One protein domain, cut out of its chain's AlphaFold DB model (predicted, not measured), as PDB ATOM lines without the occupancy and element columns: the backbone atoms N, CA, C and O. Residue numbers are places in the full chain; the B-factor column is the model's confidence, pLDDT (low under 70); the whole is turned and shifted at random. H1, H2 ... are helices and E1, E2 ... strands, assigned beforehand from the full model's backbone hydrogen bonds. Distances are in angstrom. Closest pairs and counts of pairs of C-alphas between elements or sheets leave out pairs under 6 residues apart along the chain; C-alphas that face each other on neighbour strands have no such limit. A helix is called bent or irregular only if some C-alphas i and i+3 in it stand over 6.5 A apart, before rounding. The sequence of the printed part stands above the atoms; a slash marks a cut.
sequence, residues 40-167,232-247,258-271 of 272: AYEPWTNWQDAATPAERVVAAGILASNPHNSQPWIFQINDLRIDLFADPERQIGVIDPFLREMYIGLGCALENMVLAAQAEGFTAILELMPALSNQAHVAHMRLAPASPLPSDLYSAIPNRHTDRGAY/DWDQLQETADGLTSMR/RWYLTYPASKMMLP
ATOM      1  N   ALA A  40     231.473 238.461 325.298       76.56
ATOM      2  CA  ALA A  40     230.279 237.795 324.800       76.56
ATOM      3  C   ALA A  40     229.037 238.708 324.714       76.56
ATOM      4  O   ALA A  40     228.116 238.437 323.949       76.56
ATOM      5  N   TYR A  41     228.999 239.802 325.479       78.50
ATOM      6  CA  TYR A  41     227.893 240.763 325.510       78.50
ATOM      7  C   TYR A  41     228.227 242.114 324.885       78.50
ATOM      8  O   TYR A  41     227.318 242.912 324.665       78.50
ATOM      9  N   GLU A  42     229.498 242.378 324.576       79.44
ATOM     10  CA  GLU A  42     229.938 243.635 323.967       79.44
ATOM     11  C   GLU A  42     229.113 244.039 322.736       79.44
ATOM     12  O   GLU A  42     228.688 245.202 322.708       79.44
ATOM     13  N   PRO A  43     228.769 243.127 321.796       82.94
ATOM     14  CA  PRO A  43     227.979 243.498 320.623       82.94
ATOM     15  C   PRO A  43     226.642 244.160 320.963       82.94
ATOM     16  O   PRO A  43     226.206 245.050 320.247       82.94
ATOM     17  N   TRP A  44     226.005 243.819 322.084       80.19
ATOM     18  CA  TRP A  44     224.737 244.441 322.487       80.19
ATOM     19  C   TRP A  44     224.880 245.919 322.859       80.19
ATOM     20  O   TRP A  44     223.903 246.663 322.840       80.19
ATOM     21  N   THR A  45     226.099 246.349 323.186       80.81
ATOM     22  CA  THR A  45     226.403 247.721 323.608       80.81
ATOM     23  C   THR A  45     227.129 248.540 322.549       80.81
ATOM     24  O   THR A  45     226.937 249.750 322.513       80.81
ATOM     25  N   ASN A  46     227.928 247.903 321.690       81.12
ATOM     26  CA  ASN A  46     228.842 248.581 320.766       81.12
ATOM     27  C   ASN A  46     228.629 248.217 319.287       81.12
ATOM     28  O   ASN A  46     229.490 248.492 318.454       81.12
ATOM     29  N   TRP A  47     227.508 247.583 318.924       79.69
ATOM     30  CA  TRP A  47     227.247 247.202 317.528       79.69
ATOM     31  C   TRP A  47     227.242 248.390 316.551       79.69
ATOM     32  O   TRP A  47     227.557 248.207 315.379       79.69
ATOM     33  N   GLN A  48     226.947 249.604 317.024       85.12
ATOM     34  CA  GLN A  48     226.976 250.828 316.212       85.12
ATOM     35  C   GLN A  48     228.380 251.438 316.072       85.12
ATOM     36  O   GLN A  48     228.571 252.321 315.242       85.12
ATOM     37  N   ASP A  49     229.377 250.957 316.818       85.25
ATOM     38  CA  ASP A  49     230.728 251.539 316.830       85.25
ATOM     39  C   ASP A  49     231.587 251.082 315.636       85.25
ATOM     40  O   ASP A  49     232.757 251.455 315.521       85.25
ATOM     41  N   ALA A  50     231.045 250.238 314.752       83.06
ATOM     42  CA  ALA A  50     231.791 249.719 313.615       83.06
ATOM     43  C   ALA A  50     232.119 250.816 312.583       83.06
ATOM     44  O   ALA A  50     231.359 251.772 312.389       83.06
ATOM     45  N   ALA A  51     233.270 250.680 311.920       81.00
ATOM     46  CA  ALA A  51     233.879 251.761 311.154       81.00
ATOM     47  C   ALA A  51     233.131 252.028 309.843       81.00
ATOM     48  O   ALA A  51     232.904 253.186 309.480       81.00
ATOM     49  N   THR A  52     232.708 250.970 309.148       86.38
ATOM     50  CA  THR A  52     232.006 251.093 307.861       86.38
ATOM     51  C   THR A  52     230.496 250.863 307.997       86.38
ATOM     52  O   THR A  52     230.055 250.153 308.904       86.38
ATOM     53  N   PRO A  53     229.671 251.417 307.085       88.62
ATOM     54  CA  PRO A  53     228.241 251.119 307.063       88.62
ATOM     55  C   PRO A  53     227.939 249.621 306.937       88.62
ATOM     56  O   PRO A  53     227.074 249.113 307.643       88.62
ATOM     57  N   ALA A  54     228.680 248.893 306.092       87.12
ATOM     58  CA  ALA A  54     228.491 247.454 305.933       87.12
ATOM     59  C   ALA A  54     228.792 246.678 307.226       87.12
ATOM     60  O   ALA A  54     228.055 245.755 307.577       87.12
ATOM     61  N   GLU A  55     229.818 247.079 307.981       87.50
ATOM     62  CA  GLU A  55     230.109 246.476 309.284       87.50
ATOM     63  C   GLU A  55     229.015 246.763 310.320       87.50
ATOM     64  O   GLU A  55     228.669 245.858 311.076       87.50
ATOM     65  N   ARG A  56     228.441 247.978 310.355       89.69
ATOM     66  CA  ARG A  56     227.326 248.315 311.266       89.69
ATOM     67  C   ARG A  56     226.058 247.535 310.927       89.69
ATOM     68  O   ARG A  56     225.393 247.017 311.825       89.69
ATOM     69  N   VAL A  57     225.773 247.366 309.636       94.75
ATOM     70  CA  VAL A  57     224.682 246.510 309.149       94.75
ATOM     71  C   VAL A  57     224.877 245.064 309.614       94.75
ATOM     72  O   VAL A  57     223.967 244.479 310.200       94.75
ATOM     73  N   VAL A  58     226.071 244.492 309.433       92.94
ATOM     74  CA  VAL A  58     226.372 243.130 309.910       92.94
ATOM     75  C   VAL A  58     226.331 243.031 311.434       92.94
ATOM     76  O   VAL A  58     225.846 242.034 311.967       92.94
ATOM     77  N   ALA A  59     226.783 244.058 312.155       90.25
ATOM     78  CA  ALA A  59     226.735 244.079 313.611       90.25
ATOM     79  C   ALA A  59     225.294 243.992 314.144       90.25
ATOM     80  O   ALA A  59     225.058 243.278 315.117       90.25
ATOM     81  N   ALA A  60     224.320 244.617 313.473       94.50
ATOM     82  CA  ALA A  60     222.900 244.415 313.771       94.50
ATOM     83  C   ALA A  60     222.435 242.976 313.474       94.50
ATOM     84  O   ALA A  60     221.699 242.378 314.267       94.50
ATOM     85  N   GLY A  61     222.888 242.401 312.354       94.19
ATOM     86  CA  GLY A  61     222.620 241.010 311.973       94.19
ATOM     87  C   GLY A  61     223.072 240.003 313.032       94.19
ATOM     88  O   GLY A  61     222.299 239.133 313.421       94.19
ATOM     89  N   ILE A  62     224.277 240.185 313.578       92.38
ATOM     90  CA  ILE A  62     224.866 239.339 314.634       92.38
ATOM     91  C   ILE A  62     224.010 239.301 315.907       92.38
ATOM     92  O   ILE A  62     224.034 238.321 316.648       92.38
ATOM     93  N   LEU A  63     223.221 240.342 316.175       92.38
ATOM     94  CA  LEU A  63     222.356 240.342 317.346       92.38
ATOM     95  C   LEU A  63     221.142 239.426 317.173       92.38
ATOM     96  O   LEU A  63     220.421 239.250 318.148       92.38
ATOM     97  N   ALA A  64     220.829 238.919 315.977       94.00
ATOM     98  CA  ALA A  64     219.573 238.229 315.684       94.00
ATOM     99  C   ALA A  64     219.308 236.983 316.537       94.00
ATOM    100  O   ALA A  64     220.210 236.236 316.922       94.00
ATOM    101  N   SER A  65     218.022 236.728 316.796       91.12
ATOM    102  CA  SER A  65     217.586 235.474 317.403       91.12
ATOM    103  C   SER A  65     217.886 234.306 316.473       91.12
ATOM    104  O   SER A  65     217.516 234.329 315.303       91.12
ATOM    105  N   ASN A  66     218.509 233.267 317.014       93.62
ATOM    106  CA  ASN A  66     218.795 232.037 316.293       93.62
ATOM    107  C   ASN A  66     218.723 230.829 317.257       93.62
ATOM    108  O   ASN A  66     218.881 231.000 318.477       93.62
ATOM    109  N   PRO A  67     218.437 229.620 316.747       93.19
ATOM    110  CA  PRO A  67     218.289 228.414 317.560       93.19
ATOM    111  C   PRO A  67     219.533 228.109 318.391       93.19
ATOM    112  O   PRO A  67     220.653 228.233 317.905       93.19
ATOM    113  N   HIS A  68     219.342 227.731 319.657       91.56
ATOM    114  CA  HIS A  68     220.426 227.461 320.618       91.56
ATOM    115  C   HIS A  68     221.470 228.574 320.775       91.56
ATOM    116  O   HIS A  68     222.489 228.365 321.428       91.56
ATOM    117  N   ASN A  69     221.220 229.757 320.212       92.75
ATOM    118  CA  ASN A  69     222.249 230.761 320.024       92.75
ATOM    119  C   ASN A  69     223.512 230.214 319.320       92.75
ATOM    120  O   ASN A  69     224.636 230.568 319.693       92.75
ATOM    121  N   SER A  70     223.336 229.309 318.352       93.69
ATOM    122  CA  SER A  70     224.437 228.699 317.610       93.69
ATOM    123  C   SER A  70     225.144 229.669 316.667       93.69
ATOM    124  O   SER A  70     226.301 229.432 316.332       93.69
ATOM    125  N   GLN A  71     224.483 230.770 316.291       93.19
ATOM    126  CA  GLN A  71     224.981 231.846 315.428       93.19
ATOM    127  C   GLN A  71     225.578 231.301 314.119       93.19
ATOM    128  O   GLN A  71     226.774 231.462 313.868       93.19
ATOM    129  N   PRO A  72     224.775 230.606 313.289       95.06
ATOM    130  CA  PRO A  72     225.274 229.789 312.187       95.06
ATOM    131  C   PRO A  72     225.548 230.621 310.924       95.06
ATOM    132  O   PRO A  72     225.177 230.224 309.823       95.06
ATOM    133  N   TRP A  73     226.148 231.799 311.079       94.06
ATOM    134  CA  TRP A  73     226.391 232.752 310.000       94.06
ATOM    135  C   TRP A  73     227.881 232.970 309.751       94.06
ATOM    136  O   TRP A  73     228.685 233.104 310.672       94.06
ATOM    137  N   ILE A  74     228.233 233.087 308.475       93.06
ATOM    138  CA  ILE A  74     229.529 233.572 308.006       93.06
ATOM    139  C   ILE A  74     229.259 234.764 307.094       93.06
ATOM    140  O   ILE A  74     228.556 234.638 306.091       93.06
ATOM    141  N   PHE A  75     229.840 235.914 307.430       90.19
ATOM    142  CA  PHE A  75     229.733 237.121 306.620       90.19
ATOM    143  C   PHE A  75     231.012 237.346 305.816       90.19
ATOM    144  O   PHE A  75     232.116 237.360 306.370       90.19
ATOM    145  N   GLN A  76     230.849 237.579 304.516       88.62
ATOM    146  CA  GLN A  76     231.875 238.177 303.667       88.62
ATOM    147  C   GLN A  76     231.461 239.613 303.369       88.62
ATOM    148  O   GLN A  76     230.371 239.854 302.849       88.62
ATOM    149  N   ILE A  77     232.313 240.568 303.736       85.12
ATOM    150  CA  ILE A  77     231.978 241.993 303.723       85.12
ATOM    151  C   ILE A  77     232.959 242.735 302.820       85.12
ATOM    152  O   ILE A  77     234.164 242.499 302.846       85.12
ATOM    153  N   ASN A  78     232.416 243.656 302.037       81.56
ATOM    154  CA  ASN A  78     233.114 244.710 301.315       81.56
ATOM    155  C   ASN A  78     232.316 246.018 301.527       81.56
ATOM    156  O   ASN A  78     231.204 245.973 302.050       81.56
ATOM    157  N   ASP A  79     232.837 247.168 301.105       80.44
ATOM    158  CA  ASP A  79     232.333 248.512 301.433       80.44
ATOM    159  C   ASP A  79     230.801 248.652 301.389       80.44
ATOM    160  O   ASP A  79     230.195 249.181 302.319       80.44
ATOM    161  N   LEU A  80     230.165 248.165 300.318       90.19
ATOM    162  CA  LEU A  80     228.710 248.234 300.106       90.19
ATOM    163  C   LEU A  80     228.100 246.879 299.717       90.19
ATOM    164  O   LEU A  80     227.019 246.825 299.123       90.19
ATOM    165  N   ARG A  81     228.803 245.781 300.002       92.00
ATOM    166  CA  ARG A  81     228.386 244.423 299.637       92.00
ATOM    167  C   ARG A  81     228.581 243.488 300.818       92.00
ATOM    168  O   ARG A  81     229.663 243.438 301.389       92.00
ATOM    169  N   ILE A  82     227.551 242.711 301.121       93.44
ATOM    170  CA  ILE A  82     227.572 241.707 302.177       93.44
ATOM    171  C   ILE A  82     227.029 240.404 301.597       93.44
ATOM    172  O   ILE A  82     225.896 240.359 301.128       93.44
ATOM    173  N   ASP A  83     227.826 239.345 301.632       92.88
ATOM    174  CA  ASP A  83     227.359 237.989 301.364       92.88
ATOM    175  C   ASP A  83     227.205 237.245 302.696       92.88
ATOM    176  O   ASP A  83     228.122 237.229 303.523       92.88
ATOM    177  N   LEU A  84     226.031 236.647 302.904       94.56
ATOM    178  CA  LEU A  84     225.719 235.819 304.065       94.56
ATOM    179  C   LEU A  84     225.746 234.350 303.658       94.56
ATOM    180  O   LEU A  84     225.024 233.931 302.747       94.56
ATOM    181  N   PHE A  85     226.531 233.569 304.391       94.69
ATOM    182  CA  PHE A  85     226.589 232.125 304.260       94.69
ATOM    183  C   PHE A  85     226.125 231.427 305.539       94.69
ATOM    184  O   PHE A  85     226.371 231.914 306.643       94.69
ATOM    185  N   ALA A  86     225.485 230.270 305.384       94.19
ATOM    186  CA  ALA A  86     225.213 229.346 306.473       94.19
ATOM    187  C   ALA A  86     226.509 228.629 306.879       94.19
ATOM    188  O   ALA A  86     227.253 228.159 306.014       94.19
ATOM    189  N   ASP A  87     226.760 228.517 308.183       94.12
ATOM    190  CA  ASP A  87     227.841 227.703 308.739       94.12
ATOM    191  C   ASP A  87     227.314 226.309 309.128       94.12
ATOM    192  O   ASP A  87     226.706 226.154 310.195       94.12
ATOM    193  N   PRO A  88     227.539 225.269 308.302       88.94
ATOM    194  CA  PRO A  88     227.064 223.923 308.604       88.94
ATOM    195  C   PRO A  88     227.782 223.296 309.806       88.94
ATOM    196  O   PRO A  88     227.253 222.351 310.391       88.94
ATOM    197  N   GLU A  89     228.955 223.802 310.215       91.44
ATOM    198  CA  GLU A  89     229.639 223.321 311.424       91.44
ATOM    199  C   GLU A  89     228.903 223.743 312.706       91.44
ATOM    200  O   GLU A  89     229.120 223.154 313.764       91.44
ATOM    201  N   ARG A  90     227.999 224.728 312.613       93.56
ATOM    202  CA  ARG A  90     227.186 225.254 313.720       93.56
ATOM    203  C   ARG A  90     225.743 224.733 313.719       93.56
ATOM    204  O   ARG A  90     224.861 225.341 314.329       93.56
ATOM    205  N   GLN A  91     225.482 223.611 313.047       94.44
ATOM    206  CA  GLN A  91     224.193 222.923 313.153       94.44
ATOM    207  C   GLN A  91     223.926 222.428 314.583       94.44
ATOM    208  O   GLN A  91     224.842 222.139 315.353       94.44
ATOM    209  N   ILE A  92     222.648 222.300 314.921       95.31
ATOM    210  CA  ILE A  92     222.177 221.940 316.268       95.31
ATOM    211  C   ILE A  92     221.786 220.462 316.392       95.31
ATOM    212  O   ILE A  92     221.141 220.063 317.357       95.31
ATOM    213  N   GLY A  93     222.216 219.650 315.424       94.44
ATOM    214  CA  GLY A  93     222.055 218.204 315.449       94.44
ATOM    215  C   GLY A  93     220.639 217.748 315.115       94.44
ATOM    216  O   GLY A  93     219.967 218.337 314.266       94.44
ATOM    217  N   VAL A  94     220.200 216.671 315.765       94.75
ATOM    218  CA  VAL A  94     218.975 215.943 315.393       94.75
ATOM    219  C   VAL A  94     217.672 216.730 315.585       94.75
ATOM    220  O   VAL A  94     216.666 216.344 314.992       94.75
ATOM    221  N   ILE A  95     217.683 217.847 316.325       93.12
ATOM    222  CA  ILE A  95     216.505 218.723 316.482       93.12
ATOM    223  C   ILE A  95     216.150 219.460 315.189       93.12
ATOM    224  O   ILE A  95     214.986 219.783 314.957       93.12
ATOM    225  N   ASP A  96     217.143 219.702 314.329       95.62
ATOM    226  CA  ASP A  96     216.982 220.429 313.073       95.62
ATOM    227  C   ASP A  96     217.546 219.625 311.889       95.62
ATOM    228  O   ASP A  96     218.481 220.058 311.211       95.62
ATOM    229  N   PRO A  97     216.979 218.438 311.600       93.94
ATOM    230  CA  PRO A  97     217.547 217.492 310.636       93.94
ATOM    231  C   PRO A  97     217.501 218.004 309.190       93.94
ATOM    232  O   PRO A  97     218.187 217.476 308.317       93.94
ATOM    233  N   PHE A  98     216.682 219.026 308.928       94.75
ATOM    234  CA  PHE A  98     216.538 219.669 307.623       94.75
ATOM    235  C   PHE A  98     217.143 221.077 307.583       94.75
ATOM    236  O   PHE A  98     216.954 221.779 306.592       94.75
ATOM    237  N   LEU A  99     217.839 221.497 308.648       95.38
ATOM    238  CA  LEU A  99     218.417 222.838 308.803       95.38
ATOM    239  C   LEU A  99     217.383 223.975 308.686       95.38
ATOM    240  O   LEU A  99     217.717 225.121 308.400       95.38
ATOM    241  N   ARG A 100     216.097 223.685 308.897       96.12
ATOM    242  CA  ARG A 100     215.026 224.675 308.776       96.12
ATOM    243  C   ARG A 100     215.187 225.764 309.828       96.12
ATOM    244  O   ARG A 100     215.003 226.938 309.517       96.12
ATOM    245  N   GLU A 101     215.510 225.395 311.063       96.25
ATOM    246  CA  GLU A 101     215.675 226.366 312.143       96.25
ATOM    247  C   GLU A 101     216.929 227.222 311.944       96.25
ATOM    248  O   GLU A 101     216.885 228.434 312.170       96.25
ATOM    249  N   MET A 102     218.016 226.625 311.443       96.50
ATOM    250  CA  MET A 102     219.212 227.357 311.017       96.50
ATOM    251  C   MET A 102     218.855 228.467 310.017       96.50
ATOM    252  O   MET A 102     219.212 229.626 310.236       96.50
ATOM    253  N   TYR A 103     218.114 228.146 308.951       96.81
ATOM    254  CA  TYR A 103     217.730 229.135 307.933       96.81
ATOM    255  C   TYR A 103     216.715 230.165 308.443       96.81
ATOM    256  O   TYR A 103     216.782 231.322 308.034       96.81
ATOM    257  N   ILE A 104     215.837 229.803 309.384       96.25
ATOM    258  CA  ILE A 104     214.986 230.782 310.080       96.25
ATOM    259  C   ILE A 104     215.852 231.790 310.850       96.25
ATOM    260  O   ILE A 104     215.639 232.994 310.725       96.25
ATOM    261  N   GLY A 105     216.867 231.328 311.590       96.31
ATOM    262  CA  GLY A 105     217.800 232.210 312.302       96.31
ATOM    263  C   GLY A 105     218.604 233.124 311.368       96.31
ATOM    264  O   GLY A 105     218.801 234.301 311.669       96.31
ATOM    265  N   LEU A 106     219.017 232.613 310.206       97.12
ATOM    266  CA  LEU A 106     219.668 233.405 309.156       97.12
ATOM    267  C   LEU A 106     218.725 234.469 308.571       97.12
ATOM    268  O   LEU A 106     219.147 235.601 308.342       97.12
ATOM    269  N   GLY A 107     217.443 234.141 308.395       96.88
ATOM    270  CA  GLY A 107     216.404 235.103 308.020       96.88
ATOM    271  C   GLY A 107     216.247 236.225 309.049       96.88
ATOM    272  O   GLY A 107     216.206 237.395 308.677       96.88
ATOM    273  N   CYS A 108     216.266 235.900 310.347       97.00
ATOM    274  CA  CYS A 108     216.263 236.912 311.408       97.00
ATOM    275  C   CYS A 108     217.491 237.841 311.340       97.00
ATOM    276  O   CYS A 108     217.372 239.036 311.618       97.00
ATOM    277  N   ALA A 109     218.667 237.316 310.975       96.94
ATOM    278  CA  ALA A 109     219.867 238.130 310.771       96.94
ATOM    279  C   ALA A 109     219.704 239.096 309.591       96.94
ATOM    280  O   ALA A 109     220.007 240.280 309.734       96.94
ATOM    281  N   LEU A 110     219.167 238.619 308.464       98.06
ATOM    282  CA  LEU A 110     218.894 239.459 307.296       98.06
ATOM    283  C   LEU A 110     217.891 240.571 307.600       98.06
ATOM    284  O   LEU A 110     218.126 241.705 307.196       98.06
ATOM    285  N   GLU A 111     216.829 240.287 308.352       96.69
ATOM    286  CA  GLU A 111     215.835 241.303 308.712       96.69
ATOM    287  C   GLU A 111     216.454 242.431 309.551       96.69
ATOM    288  O   GLU A 111     216.314 243.611 309.225       96.69
ATOM    289  N   ASN A 112     217.254 242.091 310.571       97.44
ATOM    290  CA  ASN A 112     217.999 243.104 311.327       97.44
ATOM    291  C   ASN A 112     218.931 243.929 310.426       97.44
ATOM    292  O   ASN A 112     219.064 245.137 310.624       97.44
ATOM    293  N   MET A 113     219.591 243.290 309.456       97.75
ATOM    294  CA  MET A 113     220.480 243.968 308.512       97.75
ATOM    295  C   MET A 113     219.713 244.927 307.594       97.75
ATOM    296  O   MET A 113     220.194 246.029 307.337       97.75
ATOM    297  N   VAL A 114     218.520 244.554 307.123       97.88
ATOM    298  CA  VAL A 114     217.661 245.425 306.305       97.88
ATOM    299  C   VAL A 114     217.232 246.660 307.100       97.88
ATOM    300  O   VAL A 114     217.383 247.782 306.608       97.88
ATOM    301  N   LEU A 115     216.782 246.474 308.346       97.25
ATOM    302  CA  LEU A 115     216.429 247.575 309.249       97.25
ATOM    303  C   LEU A 115     217.627 248.500 309.516       97.25
ATOM    304  O   LEU A 115     217.493 249.724 309.488       97.25
ATOM    305  N   ALA A 116     218.809 247.924 309.744       97.00
ATOM    306  CA  ALA A 116     220.028 248.691 309.973       97.00
ATOM    307  C   ALA A 116     220.493 249.449 308.727       97.00
ATOM    308  O   ALA A 116     220.878 250.608 308.834       97.00
ATOM    309  N   ALA A 117     220.400 248.848 307.539       97.69
ATOM    310  CA  ALA A 117     220.745 249.518 306.290       97.69
ATOM    311  C   ALA A 117     219.904 250.788 306.093       97.69
ATOM    312  O   ALA A 117     220.458 251.846 305.799       97.69
ATOM    313  N   GLN A 118     218.590 250.709 306.335       97.56
ATOM    314  CA  GLN A 118     217.690 251.863 306.243       97.56
ATOM    315  C   GLN A 118     218.055 252.966 307.241       97.56
ATOM    316  O   GLN A 118     218.109 254.141 306.868       97.56
ATOM    317  N   ALA A 119     218.359 252.604 308.489       96.44
ATOM    318  CA  ALA A 119     218.795 253.558 309.508       96.44
ATOM    319  C   ALA A 119     220.127 254.245 309.147       96.44
ATOM    320  O   ALA A 119     220.307 255.427 309.433       96.44
ATOM    321  N   GLU A 120     221.025 253.534 308.465       94.31
ATOM    322  CA  GLU A 120     222.336 254.018 308.012       94.31
ATOM    323  C   GLU A 120     222.285 254.834 306.706       94.31
ATOM    324  O   GLU A 120     223.321 255.292 306.222       94.31
ATOM    325  N   GLY A 121     221.102 255.045 306.118       97.12
ATOM    326  CA  GLY A 121     220.962 255.780 304.855       97.12
ATOM    327  C   GLY A 121     221.215 254.929 303.617       97.12
ATOM    328  O   GLY A 121     221.752 255.413 302.620       97.12
ATOM    329  N   PHE A 122     220.822 253.658 303.657       98.00
ATOM    330  CA  PHE A 122     220.911 252.746 302.525       98.00
ATOM    331  C   PHE A 122     219.609 251.975 302.307       98.00
ATOM    332  O   PHE A 122     218.941 251.536 303.238       98.00
ATOM    333  N   THR A 123     219.289 251.718 301.045       97.88
ATOM    334  CA  THR A 123     218.353 250.659 300.671       97.88
ATOM    335  C   THR A 123     219.136 249.356 300.530       97.88
ATOM    336  O   THR A 123     220.073 249.282 299.728       97.88
ATOM    337  N   ALA A 124     218.748 248.325 301.280       97.81
ATOM    338  CA  ALA A 124     219.277 246.976 301.116       97.81
ATOM    339  C   ALA A 124     218.634 246.304 299.894       97.81
ATOM    340  O   ALA A 124     217.428 246.074 299.856       97.81
ATOM    341  N   ILE A 125     219.441 245.992 298.881       97.88
ATOM    342  CA  ILE A 125     219.015 245.234 297.703       97.88
ATOM    343  C   ILE A 125     219.459 243.795 297.925       97.88
ATOM    344  O   ILE A 125     220.654 243.504 297.881       97.88
ATOM    345  N   LEU A 126     218.487 242.936 298.220       96.88
ATOM    346  CA  LEU A 126     218.696 241.569 298.676       96.88
ATOM    347  C   LEU A 126     218.370 240.569 297.563       96.88
ATOM    348  O   LEU A 126     217.266 240.565 297.025       96.88
ATOM    349  N   GLU A 127     219.324 239.702 297.256       97.25
ATOM    350  CA  GLU A 127     219.145 238.521 296.419       97.25
ATOM    351  C   GLU A 127     219.287 237.282 297.309       97.25
ATOM    352  O   GLU A 127     220.356 237.022 297.865       97.25
ATOM    353  N   LEU A 128     218.192 236.542 297.487       96.25
ATOM    354  CA  LEU A 128     218.163 235.324 298.294       96.25
ATOM    355  C   LEU A 128     218.575 234.121 297.451       96.25
ATOM    356  O   LEU A 128     218.132 233.979 296.313       96.25
ATOM    357  N   MET A 129     219.372 233.231 298.041       95.06
ATOM    358  CA  MET A 129     219.849 231.997 297.413       95.06
ATOM    359  C   MET A 129     220.444 232.234 296.004       95.06
ATOM    360  O   MET A 129     220.043 231.557 295.051       95.06
ATOM    361  N   PRO A 130     221.400 233.176 295.846       93.19
ATOM    362  CA  PRO A 130     221.887 233.638 294.537       93.19
ATOM    363  C   PRO A 130     222.547 232.531 293.697       93.19
ATOM    364  O   PRO A 130     222.645 232.627 292.475       93.19
ATOM    365  N   ALA A 131     223.006 231.450 294.335       88.19
ATOM    366  CA  ALA A 131     223.597 230.300 293.667       88.19
ATOM    367  C   ALA A 131     222.927 228.998 294.123       88.19
ATOM    368  O   ALA A 131     223.275 228.439 295.158       88.19
ATOM    369  N   LEU A 132     222.028 228.444 293.301       82.56
ATOM    370  CA  LEU A 132     221.342 227.173 293.600       82.56
ATOM    371  C   LEU A 132     222.301 225.989 293.819       82.56
ATOM    372  O   LEU A 132     221.966 225.035 294.518       82.56
ATOM    373  N   SER A 133     223.496 226.038 293.224       87.81
ATOM    374  CA  SER A 133     224.548 225.030 293.406       87.81
ATOM    375  C   SER A 133     225.265 225.131 294.756       87.81
ATOM    376  O   SER A 133     225.946 224.184 295.148       87.81
ATOM    377  N   ASN A 134     225.119 226.250 295.466       89.50
ATOM    378  CA  ASN A 134     225.693 226.485 296.780       89.50
ATOM    379  C   ASN A 134     224.596 226.924 297.752       89.50
ATOM    380  O   ASN A 134     224.412 228.111 298.007       89.50
ATOM    381  N   GLN A 135     223.899 225.951 298.335       87.38
ATOM    382  CA  GLN A 135     222.832 226.224 299.300       87.38
ATOM    383  C   GLN A 135     223.337 226.970 300.540       87.38
ATOM    384  O   GLN A 135     222.565 227.697 301.158       87.38
ATOM    385  N   ALA A 136     224.627 226.851 300.874       91.12
ATOM    386  CA  ALA A 136     225.211 227.606 301.970       91.12
ATOM    387  C   ALA A 136     225.311 229.109 301.662       91.12
ATOM    388  O   ALA A 136     225.460 229.868 302.602       91.12
ATOM    389  N   HIS A 137     225.219 229.568 300.405       95.25
ATOM    390  CA  HIS A 137     225.121 231.000 300.083       95.25
ATOM    391  C   HIS A 137     223.671 231.454 300.228       95.25
ATOM    392  O   HIS A 137     222.856 231.301 299.322       95.25
ATOM    393  N   VAL A 138     223.356 231.993 301.402       96.25
ATOM    394  CA  VAL A 138     221.989 232.322 301.817       96.25
ATOM    395  C   VAL A 138     221.510 233.595 301.140       96.25
ATOM    396  O   VAL A 138     220.380 233.656 300.660       96.25
ATOM    397  N   ALA A 139     222.362 234.619 301.100       97.69
ATOM    398  CA  ALA A 139     221.993 235.891 300.510       97.69
ATOM    399  C   ALA A 139     223.192 236.695 300.020       97.69
ATOM    400  O   ALA A 139     224.286 236.643 300.586       97.69
ATOM    401  N   HIS A 140     222.926 237.504 299.005       96.88
ATOM    402  CA  HIS A 140     223.769 238.589 298.547       96.88
ATOM    403  C   HIS A 140     223.034 239.913 298.787       96.88
ATOM    404  O   HIS A 140     221.945 240.134 298.263       96.88
ATOM    405  N   MET A 141     223.614 240.799 299.594       98.00
ATOM    406  CA  MET A 141     223.064 242.113 299.911       98.00
ATOM    407  C   MET A 141     223.972 243.209 299.358       98.00
ATOM    408  O   MET A 141     225.163 243.269 299.664       98.00
ATOM    409  N   ARG A 142     223.385 244.131 298.595       97.88
ATOM    410  CA  ARG A 142     224.043 245.361 298.150       97.88
ATOM    411  C   ARG A 142     223.402 246.577 298.803       97.88
ATOM    412  O   ARG A 142     222.185 246.737 298.756       97.88
ATOM    413  N   LEU A 143     224.226 247.464 299.346       97.50
ATOM    414  CA  LEU A 143     223.793 248.718 299.952       97.50
ATOM    415  C   LEU A 143     223.777 249.824 298.889       97.50
ATOM    416  O   LEU A 143     224.813 250.184 298.329       97.50
ATOM    417  N   ALA A 144     222.594 250.343 298.569       97.75
ATOM    418  CA  ALA A 144     222.426 251.480 297.664       97.75
ATOM    419  C   ALA A 144     222.148 252.756 298.475       97.75
ATOM    420  O   ALA A 144     221.263 252.708 299.325       97.75
ATOM    421  N   PRO A 145     222.849 253.882 298.236       97.75
ATOM    422  CA  PRO A 145     222.609 255.121 298.977       97.75
ATOM    423  C   PRO A 145     221.140 255.560 298.943       97.75
ATOM    424  O   PRO A 145     220.504 255.545 297.887       97.75
ATOM    425  N   ALA A 146     220.628 255.972 300.097       97.19
ATOM    426  CA  ALA A 146     219.269 256.449 300.314       97.19
ATOM    427  C   ALA A 146     219.244 257.503 301.439       97.19
ATOM    428  O   ALA A 146     220.262 257.808 302.060       97.19
ATOM    429  N   SER A 147     218.076 258.081 301.711       96.75
ATOM    430  CA  SER A 147     217.899 258.913 302.906       96.75
ATOM    431  C   SER A 147     217.750 258.020 304.144       96.75
ATOM    432  O   SER A 147     216.962 257.074 304.080       96.75
ATOM    433  N   PRO A 148     218.441 258.311 305.263       96.62
ATOM    434  CA  PRO A 148     218.251 257.588 306.518       96.62
ATOM    435  C   PRO A 148     216.787 257.566 306.958       96.62
ATOM    436  O   PRO A 148     216.132 258.610 307.003       96.62
ATOM    437  N   LEU A 149     216.292 256.380 307.303       95.06
ATOM    438  CA  LEU A 149     214.926 256.154 307.767       95.06
ATOM    439  C   LEU A 149     214.930 255.147 308.933       95.06
ATOM    440  O   LEU A 149     214.602 253.978 308.736       95.06
ATOM    441  N   PRO A 150     215.350 255.559 310.144       93.31
ATOM    442  CA  PRO A 150     215.322 254.682 311.308       93.31
ATOM    443  C   PRO A 150     213.876 254.371 311.722       93.31
ATOM    444  O   PRO A 150     213.006 255.241 311.673       93.31
ATOM    445  N   SER A 151     213.634 253.140 312.170       94.06
ATOM    446  CA  SER A 151     212.336 252.681 312.673       94.06
ATOM    447  C   SER A 151     212.390 252.328 314.162       94.06
ATOM    448  O   SER A 151     213.463 252.118 314.743       94.06
ATOM    449  N   ASP A 152     211.222 252.200 314.792       94.50
ATOM    450  CA  ASP A 152     211.130 251.696 316.168       94.50
ATOM    451  C   ASP A 152     211.662 250.255 316.275       94.50
ATOM    452  O   ASP A 152     212.282 249.895 317.277       94.50
ATOM    453  N   LEU A 153     211.512 249.451 315.213       93.62
ATOM    454  CA  LEU A 153     212.059 248.092 315.137       93.62
ATOM    455  C   LEU A 153     213.592 248.090 315.144       93.62
ATOM    456  O   LEU A 153     214.189 247.302 315.873       93.62
ATOM    457  N   TYR A 154     214.232 249.010 314.412       95.88
ATOM    458  CA  TYR A 154     215.685 249.205 314.476       95.88
ATOM    459  C   TYR A 154     216.141 249.540 315.905       95.88
ATOM    460  O   TYR A 154     217.075 248.934 316.433       95.88
ATOM    461  N   SER A 155     215.423 250.445 316.578       95.00
ATOM    462  CA  SER A 155     215.711 250.831 317.967       95.00
ATOM    463  C   SER A 155     215.485 249.688 318.973       95.00
ATOM    464  O   SER A 155     216.065 249.684 320.062       95.00
ATOM    465  N   ALA A 156     214.673 248.688 318.619       94.12
ATOM    466  CA  ALA A 156     214.407 247.515 319.446       94.12
ATOM    467  C   ALA A 156     215.490 246.421 319.347       94.12
ATOM    468  O   ALA A 156     215.580 245.588 320.255       94.12
ATOM    469  N   ILE A 157     216.340 246.426 318.308       91.56
ATOM    470  CA  ILE A 157     217.378 245.402 318.063       91.56
ATOM    471  C   ILE A 157     218.265 245.120 319.295       91.56
ATOM    472  O   ILE A 157     218.391 243.947 319.646       91.56
ATOM    473  N   PRO A 158     218.859 246.114 319.990       88.75
ATOM    474  CA  PRO A 158     219.707 245.838 321.155       88.75
ATOM    475  C   PRO A 158     218.921 245.520 322.437       88.75
ATOM    476  O   PRO A 158     219.513 245.131 323.439       88.75
ATOM    477  N   ASN A 159     217.596 245.705 322.434       87.12
ATOM    478  CA  ASN A 159     216.753 245.574 323.626       87.12
ATOM    479  C   ASN A 159     215.993 244.238 323.684       87.12
ATOM    480  O   ASN A 159     215.593 243.786 324.764       87.12
ATOM    481  N   ARG A 160     215.766 243.596 322.532       87.19
ATOM    482  CA  ARG A 160     215.037 242.324 322.460       87.19
ATOM    483  C   ARG A 160     215.826 241.181 323.103       87.19
ATOM    484  O   ARG A 160     217.048 241.105 323.018       87.19
ATOM    485  N   HIS A 161     215.102 240.247 323.700       82.88
ATOM    486  CA  HIS A 161     215.644 239.031 324.297       82.88
ATOM    487  C   HIS A 161     214.543 237.971 324.378       82.88
ATOM    488  O   HIS A 161     213.359 238.304 324.408       82.88
ATOM    489  N   THR A 162     214.916 236.691 324.430       82.00
ATOM    490  CA  THR A 162     213.944 235.628 324.707       82.00
ATOM    491  C   THR A 162     213.724 235.513 326.208       82.00
ATOM    492  O   THR A 162     214.600 235.062 326.945       82.00
ATOM    493  N   ASP A 163     212.525 235.880 326.642       80.94
ATOM    494  CA  ASP A 163     212.070 235.708 328.013       80.94
ATOM    495  C   ASP A 163     211.393 234.340 328.177       80.94
ATOM    496  O   ASP A 163     210.387 234.045 327.530       80.94
ATOM    497  N   ARG A 164     211.974 233.485 329.026       79.00
ATOM    498  CA  ARG A 164     211.408 232.170 329.380       79.00
ATOM    499  C   ARG A 164     210.764 232.159 330.767       79.00
ATOM    500  O   ARG A 164     210.493 231.095 331.318       79.00
ATOM    501  N   GLY A 165     210.565 233.331 331.367       78.94
ATOM    502  CA  GLY A 165     209.802 233.468 332.596       78.94
ATOM    503  C   GLY A 165     208.304 233.283 332.387       78.94
ATOM    504  O   GLY A 165     207.794 233.294 331.269       78.94
ATOM    505  N   ALA A 166     207.588 233.114 333.498       83.69
ATOM    506  CA  ALA A 166     206.136 233.113 333.466       83.69
ATOM    507  C   ALA A 166     205.627 234.490 333.015       83.69
ATOM    508  O   ALA A 166     206.027 235.520 333.568       83.69
ATOM    509  N   TYR A 167     204.742 234.490 332.021       81.12
ATOM    510  CA  TYR A 167     204.038 235.690 331.589       81.12
ATOM    511  C   TYR A 167     203.005 236.111 332.634       81.12
ATOM    512  O   TYR A 167     202.446 235.282 333.352       81.12
ATOM    513  N   ASP A 232     229.890 227.347 332.672       84.00
ATOM    514  CA  ASP A 232     230.616 228.367 333.421       84.00
ATOM    515  C   ASP A 232     230.852 229.657 332.612       84.00
ATOM    516  O   ASP A 232     230.714 229.717 331.385       84.00
ATOM    517  N   TRP A 233     231.121 230.735 333.348       80.25
ATOM    518  CA  TRP A 233     231.195 232.080 332.791       80.25
ATOM    519  C   TRP A 233     232.381 232.252 331.845       80.25
ATOM    520  O   TRP A 233     232.263 232.986 330.870       80.25
ATOM    521  N   ASP A 234     233.493 231.572 332.105       84.62
ATOM    522  CA  ASP A 234     234.698 231.711 331.295       84.62
ATOM    523  C   ASP A 234     234.483 231.054 329.929       84.62
ATOM    524  O   ASP A 234     234.742 231.683 328.906       84.62
ATOM    525  N   GLN A 235     233.868 229.865 329.904       83.62
ATOM    526  CA  GLN A 235     233.439 229.199 328.676       83.62
ATOM    527  C   GLN A 235     232.494 230.086 327.855       83.62
ATOM    528  O   GLN A 235     232.656 230.220 326.645       83.62
ATOM    529  N   LEU A 236     231.515 230.721 328.505       84.12
ATOM    530  CA  LEU A 236     230.586 231.637 327.843       84.12
ATOM    531  C   LEU A 236     231.306 232.843 327.219       84.12
ATOM    532  O   LEU A 236     230.962 233.252 326.113       84.12
ATOM    533  N   GLN A 237     232.278 233.423 327.928       83.38
ATOM    534  CA  GLN A 237     233.060 234.557 327.427       83.38
ATOM    535  C   GLN A 237     234.014 234.154 326.299       83.38
ATOM    536  O   GLN A 237     234.218 234.939 325.377       83.38
ATOM    537  N   GLU A 238     234.569 232.944 326.356       85.31
ATOM    538  CA  GLU A 238     235.469 232.408 325.336       85.31
ATOM    539  C   GLU A 238     234.733 232.088 324.031       85.31
ATOM    540  O   GLU A 238     235.195 232.469 322.954       85.31
ATOM    541  N   THR A 239     233.595 231.392 324.107       84.69
ATOM    542  CA  THR A 239     232.886 230.943 322.899       84.69
ATOM    543  C   THR A 239     231.888 231.969 322.374       84.69
ATOM    544  O   THR A 239     231.591 231.960 321.179       84.69
ATOM    545  N   ALA A 240     231.388 232.855 323.245       86.25
ATOM    546  CA  ALA A 240     230.419 233.903 322.931       86.25
ATOM    547  C   ALA A 240     229.174 233.396 322.172       86.25
ATOM    548  O   ALA A 240     228.585 234.107 321.357       86.25
ATOM    549  N   ASP A 241     228.756 232.164 322.463       88.69
ATOM    550  CA  ASP A 241     227.622 231.474 321.853       88.69
ATOM    551  C   ASP A 241     226.942 230.519 322.842       88.69
ATOM    552  O   ASP A 241     227.343 230.409 324.004       88.69
ATOM    553  N   GLY A 242     225.898 229.832 322.383       89.38
ATOM    554  CA  GLY A 242     225.192 228.863 323.207       89.38
ATOM    555  C   GLY A 242     224.257 229.496 324.237       89.38
ATOM    556  O   GLY A 242     224.116 230.717 324.366       89.38
ATOM    557  N   LEU A 243     223.580 228.617 324.963       87.06
ATOM    558  CA  LEU A 243     222.605 228.924 325.996       87.06
ATOM    559  C   LEU A 243     223.242 228.761 327.379       87.06
ATOM    560  O   LEU A 243     224.065 227.882 327.600       87.06
ATOM    561  N   THR A 244     222.848 229.598 328.333       80.94
ATOM    562  CA  THR A 244     223.375 229.579 329.702       80.94
ATOM    563  C   THR A 244     222.262 229.553 330.744       80.94
ATOM    564  O   THR A 244     221.362 230.386 330.751       80.94
ATOM    565  N   SER A 245     222.334 228.613 331.685       65.69
ATOM    566  CA  SER A 245     221.460 228.590 332.865       65.69
ATOM    567  C   SER A 245     222.051 229.345 334.062       65.69
ATOM    568  O   SER A 245     221.501 229.281 335.165       65.69
ATOM    569  N   MET A 246     223.188 230.035 333.891       59.59
ATOM    570  CA  MET A 246     223.870 230.712 334.993       59.59
ATOM    571  C   MET A 246     223.065 231.897 335.514       59.59
ATOM    572  O   MET A 246     223.010 232.982 334.941       59.59
ATOM    573  N   ARG A 247     222.500 231.687 336.698       46.09
ATOM    574  CA  ARG A 247     221.861 232.700 337.525       46.09
ATOM    575  C   ARG A 247     222.946 233.398 338.355       46.09
ATOM    576  O   ARG A 247     223.395 232.845 339.355       46.09
ATOM    577  N   ARG A 258     213.382 238.001 335.535       34.72
ATOM    578  CA  ARG A 258     212.909 236.969 334.612       34.72
ATOM    579  C   ARG A 258     214.062 236.075 334.184       34.72
ATOM    580  O   ARG A 258     215.227 236.434 334.325       34.72
ATOM    581  N   TRP A 259     213.749 234.839 333.832       29.12
ATOM    582  CA  TRP A 259     214.728 233.793 333.560       29.12
ATOM    583  C   TRP A 259     215.486 234.141 332.278       29.12
ATOM    584  O   TRP A 259     215.026 233.847 331.178       29.12
ATOM    585  N   TYR A 260     216.622 234.817 332.421       36.16
ATOM    586  CA  TYR A 260     217.421 235.228 331.280       36.16
ATOM    587  C   TYR A 260     218.289 234.071 330.798       36.16
ATOM    588  O   TYR A 260     219.281 233.716 331.426       36.16
ATOM    589  N   LEU A 261     217.939 233.546 329.629       34.31
ATOM    590  CA  LEU A 261     218.947 233.126 328.670       34.31
ATOM    591  C   LEU A 261     219.396 234.403 327.963       34.31
ATOM    592  O   LEU A 261     218.740 234.867 327.035       34.31
ATOM    593  N   THR A 262     220.438 235.053 328.479       37.41
ATOM    594  CA  THR A 262     221.066 236.167 327.769       37.41
ATOM    595  C   THR A 262     221.918 235.581 326.646       37.41
ATOM    596  O   THR A 262     222.754 234.714 326.890       37.41
ATOM    597  N   TYR A 263     221.668 236.021 325.415       43.19
ATOM    598  CA  TYR A 263     222.311 235.489 324.217       43.19
ATOM    599  C   TYR A 263     223.654 236.197 324.035       43.19
ATOM    600  O   TYR A 263     223.658 237.386 323.711       43.19
ATOM    601  N   PRO A 264     224.796 235.540 324.282       41.91
ATOM    602  CA  PRO A 264     226.066 236.093 323.846       41.91
ATOM    603  C   PRO A 264     226.095 236.195 322.314       41.91
ATOM    604  O   PRO A 264     225.458 235.393 321.637       41.91
ATOM    605  N   ALA A 265     226.793 237.176 321.759       37.22
ATOM    606  CA  ALA A 265     226.942 237.316 320.318       37.22
ATOM    607  C   ALA A 265     228.427 237.442 319.960       37.22
ATOM    608  O   ALA A 265     229.202 238.047 320.699       37.22
ATOM    609  N   SER A 266     228.832 236.871 318.829       34.50
ATOM    610  CA  SER A 266     230.220 236.819 318.368       34.50
ATOM    611  C   SER A 266     230.366 237.449 316.980       34.50
ATOM    612  O   SER A 266     229.490 237.335 316.122       34.50
ATOM    613  N   LYS A 267     231.488 238.143 316.747       36.47
ATOM    614  CA  LYS A 267     231.842 238.693 315.431       36.47
ATOM    615  C   LYS A 267     232.608 237.636 314.635       36.47
ATOM    616  O   LYS A 267     233.713 237.269 315.023       36.47
ATOM    617  N   MET A 268     232.068 237.196 313.501       30.88
ATOM    618  CA  MET A 268     232.825 236.440 312.498       30.88
ATOM    619  C   MET A 268     232.750 237.186 311.165       30.88
ATOM    620  O   MET A 268     231.781 237.071 310.422       30.88
ATOM    621  N   MET A 269     233.768 238.008 310.903       31.81
ATOM    622  CA  MET A 269     233.962 238.698 309.627       31.81
ATOM    623  C   MET A 269     235.196 238.097 308.956       31.81
ATOM    624  O   MET A 269     236.274 238.091 309.550       31.81
ATOM    625  N   LEU A 270     235.041 237.570 307.741       26.80
ATOM    626  CA  LEU A 270     236.173 237.162 306.912       26.80
ATOM    627  C   LEU A 270     236.503 238.316 305.951       26.80
ATOM    628  O   LEU A 270     235.670 238.618 305.093       26.80
ATOM    629  N   PRO A 271     237.672 238.973 306.068       28.91
ATOM    630  CA  PRO A 271     238.164 239.827 304.996       28.91
ATOM    631  C   PRO A 271     238.612 238.960 303.807       28.91
ATOM    632  O   PRO A 271     239.124 237.852 304.006       28.91
TER     633      PRO A 271
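What this domain is: This is residues 40 to 167, 232 to 247 and 258 to 271 of the 272 residues of an uncharacterized protein of Chloroflexi bacterium (UniProt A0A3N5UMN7). One twisted sheet of four strands is a wall with two helices, H2 and H3, packed over one face; its other face bears no named helix. H1 packs on H2 and the short H4 on H3, both beyond these helices as seen from the sheet, while H5 lies farther off and touches no other helix. The printed part has 158 residues, with five named helices and four named strands in the order H1 H2 E1 E2 H3 E3 E4 H4 H5; under half of the residues are in named elements, and the class is mixed, helices and strands. The sheet's order is E1 E2 E4 E3, all antiparallel. The whole is compact, with a radius of gyration of the C-alphas of 15.6 A and spans of 44 by 36 by 31 A.

How they stand to each other: H1, residues 42 to 49, is irregular: C-alphas 45 and 48 are 8.0 A apart. It forms a helical hairpin with H2, residues 53 to 62; they touch, with the C-alphas of Trp 47 and Ala 59 closest at 5.0 A. E1, residues 73 to 78, and E2, residues 81 to 86, form a hairpin, with N 76 and O 83 within hydrogen-bond range at 2.9 A. H2 is on the sheet, over E2, at a height of 8.3 A. H3, residues 100 to 119, is on the same face at a height of 8.8 A, over E2 and over E4, residues 137 to 145, and runs along the strands, at 7 degrees to E2 on the local plane. H2 and H3 touch at a tilt of 37 degrees, only just steep, opposite ways; their closest C-alphas are those of Gly 61 and Ala 109, 4.2 A apart, and H3 touches H2 with residues 108 to 117 alone. E2 and E4 have N 82 and O 141 within range at 2.9 A. E3, residues 122 to 128, forms a hairpin with E4, with N 125 and O 142 at 2.8 A. E2, H3 and E3 make a split strand-helix-strand unit, two strands running the same way with E4 between them, and its crossover is right-handed. H4, residues 152 to 156, touches residues 112 to 119 of H3 alone, with the C-alphas of Leu 115 and Tyr 154 closest at 5.5 A. H5, residues 233 to 239, is apart from H3 and H4. Residues 269 to 270 pair in parallel with residues 75 to 76 of E1. Each O i to N i+4 pair is within range in H2, H3, H4 and H5, and 2 of 4 are in H1.

Where its parts are: H1 begins at C-alpha 42, (229.938, 243.635, 323.967). H3 is 29.1 A long, E4 24.3 A, E3 18.1 A, E2 16.9 A and E1 16.2 A. H3 ends at C-alpha 119, (218.795, 253.558, 309.508), and H5 at C-alpha 239, (232.886, 230.943, 322.899).

The domain as a whole: The C-alphas farthest apart, of Ser 147 and Asp 232, are 45.0 A apart. Residues 168 to 231 are not printed, with 27.6 A from C-alpha 167 to C-alpha 232; residues 248 to 257 are not printed either, with 10.3 A from C-alpha 247 to C-alpha 258. The link from E2 to H3 is long, and the link from H4 to H5 is across the first cut. Mean pLDDT of the printed part is 85.5; residues 245 to 247 and 258 to 271 are under 70.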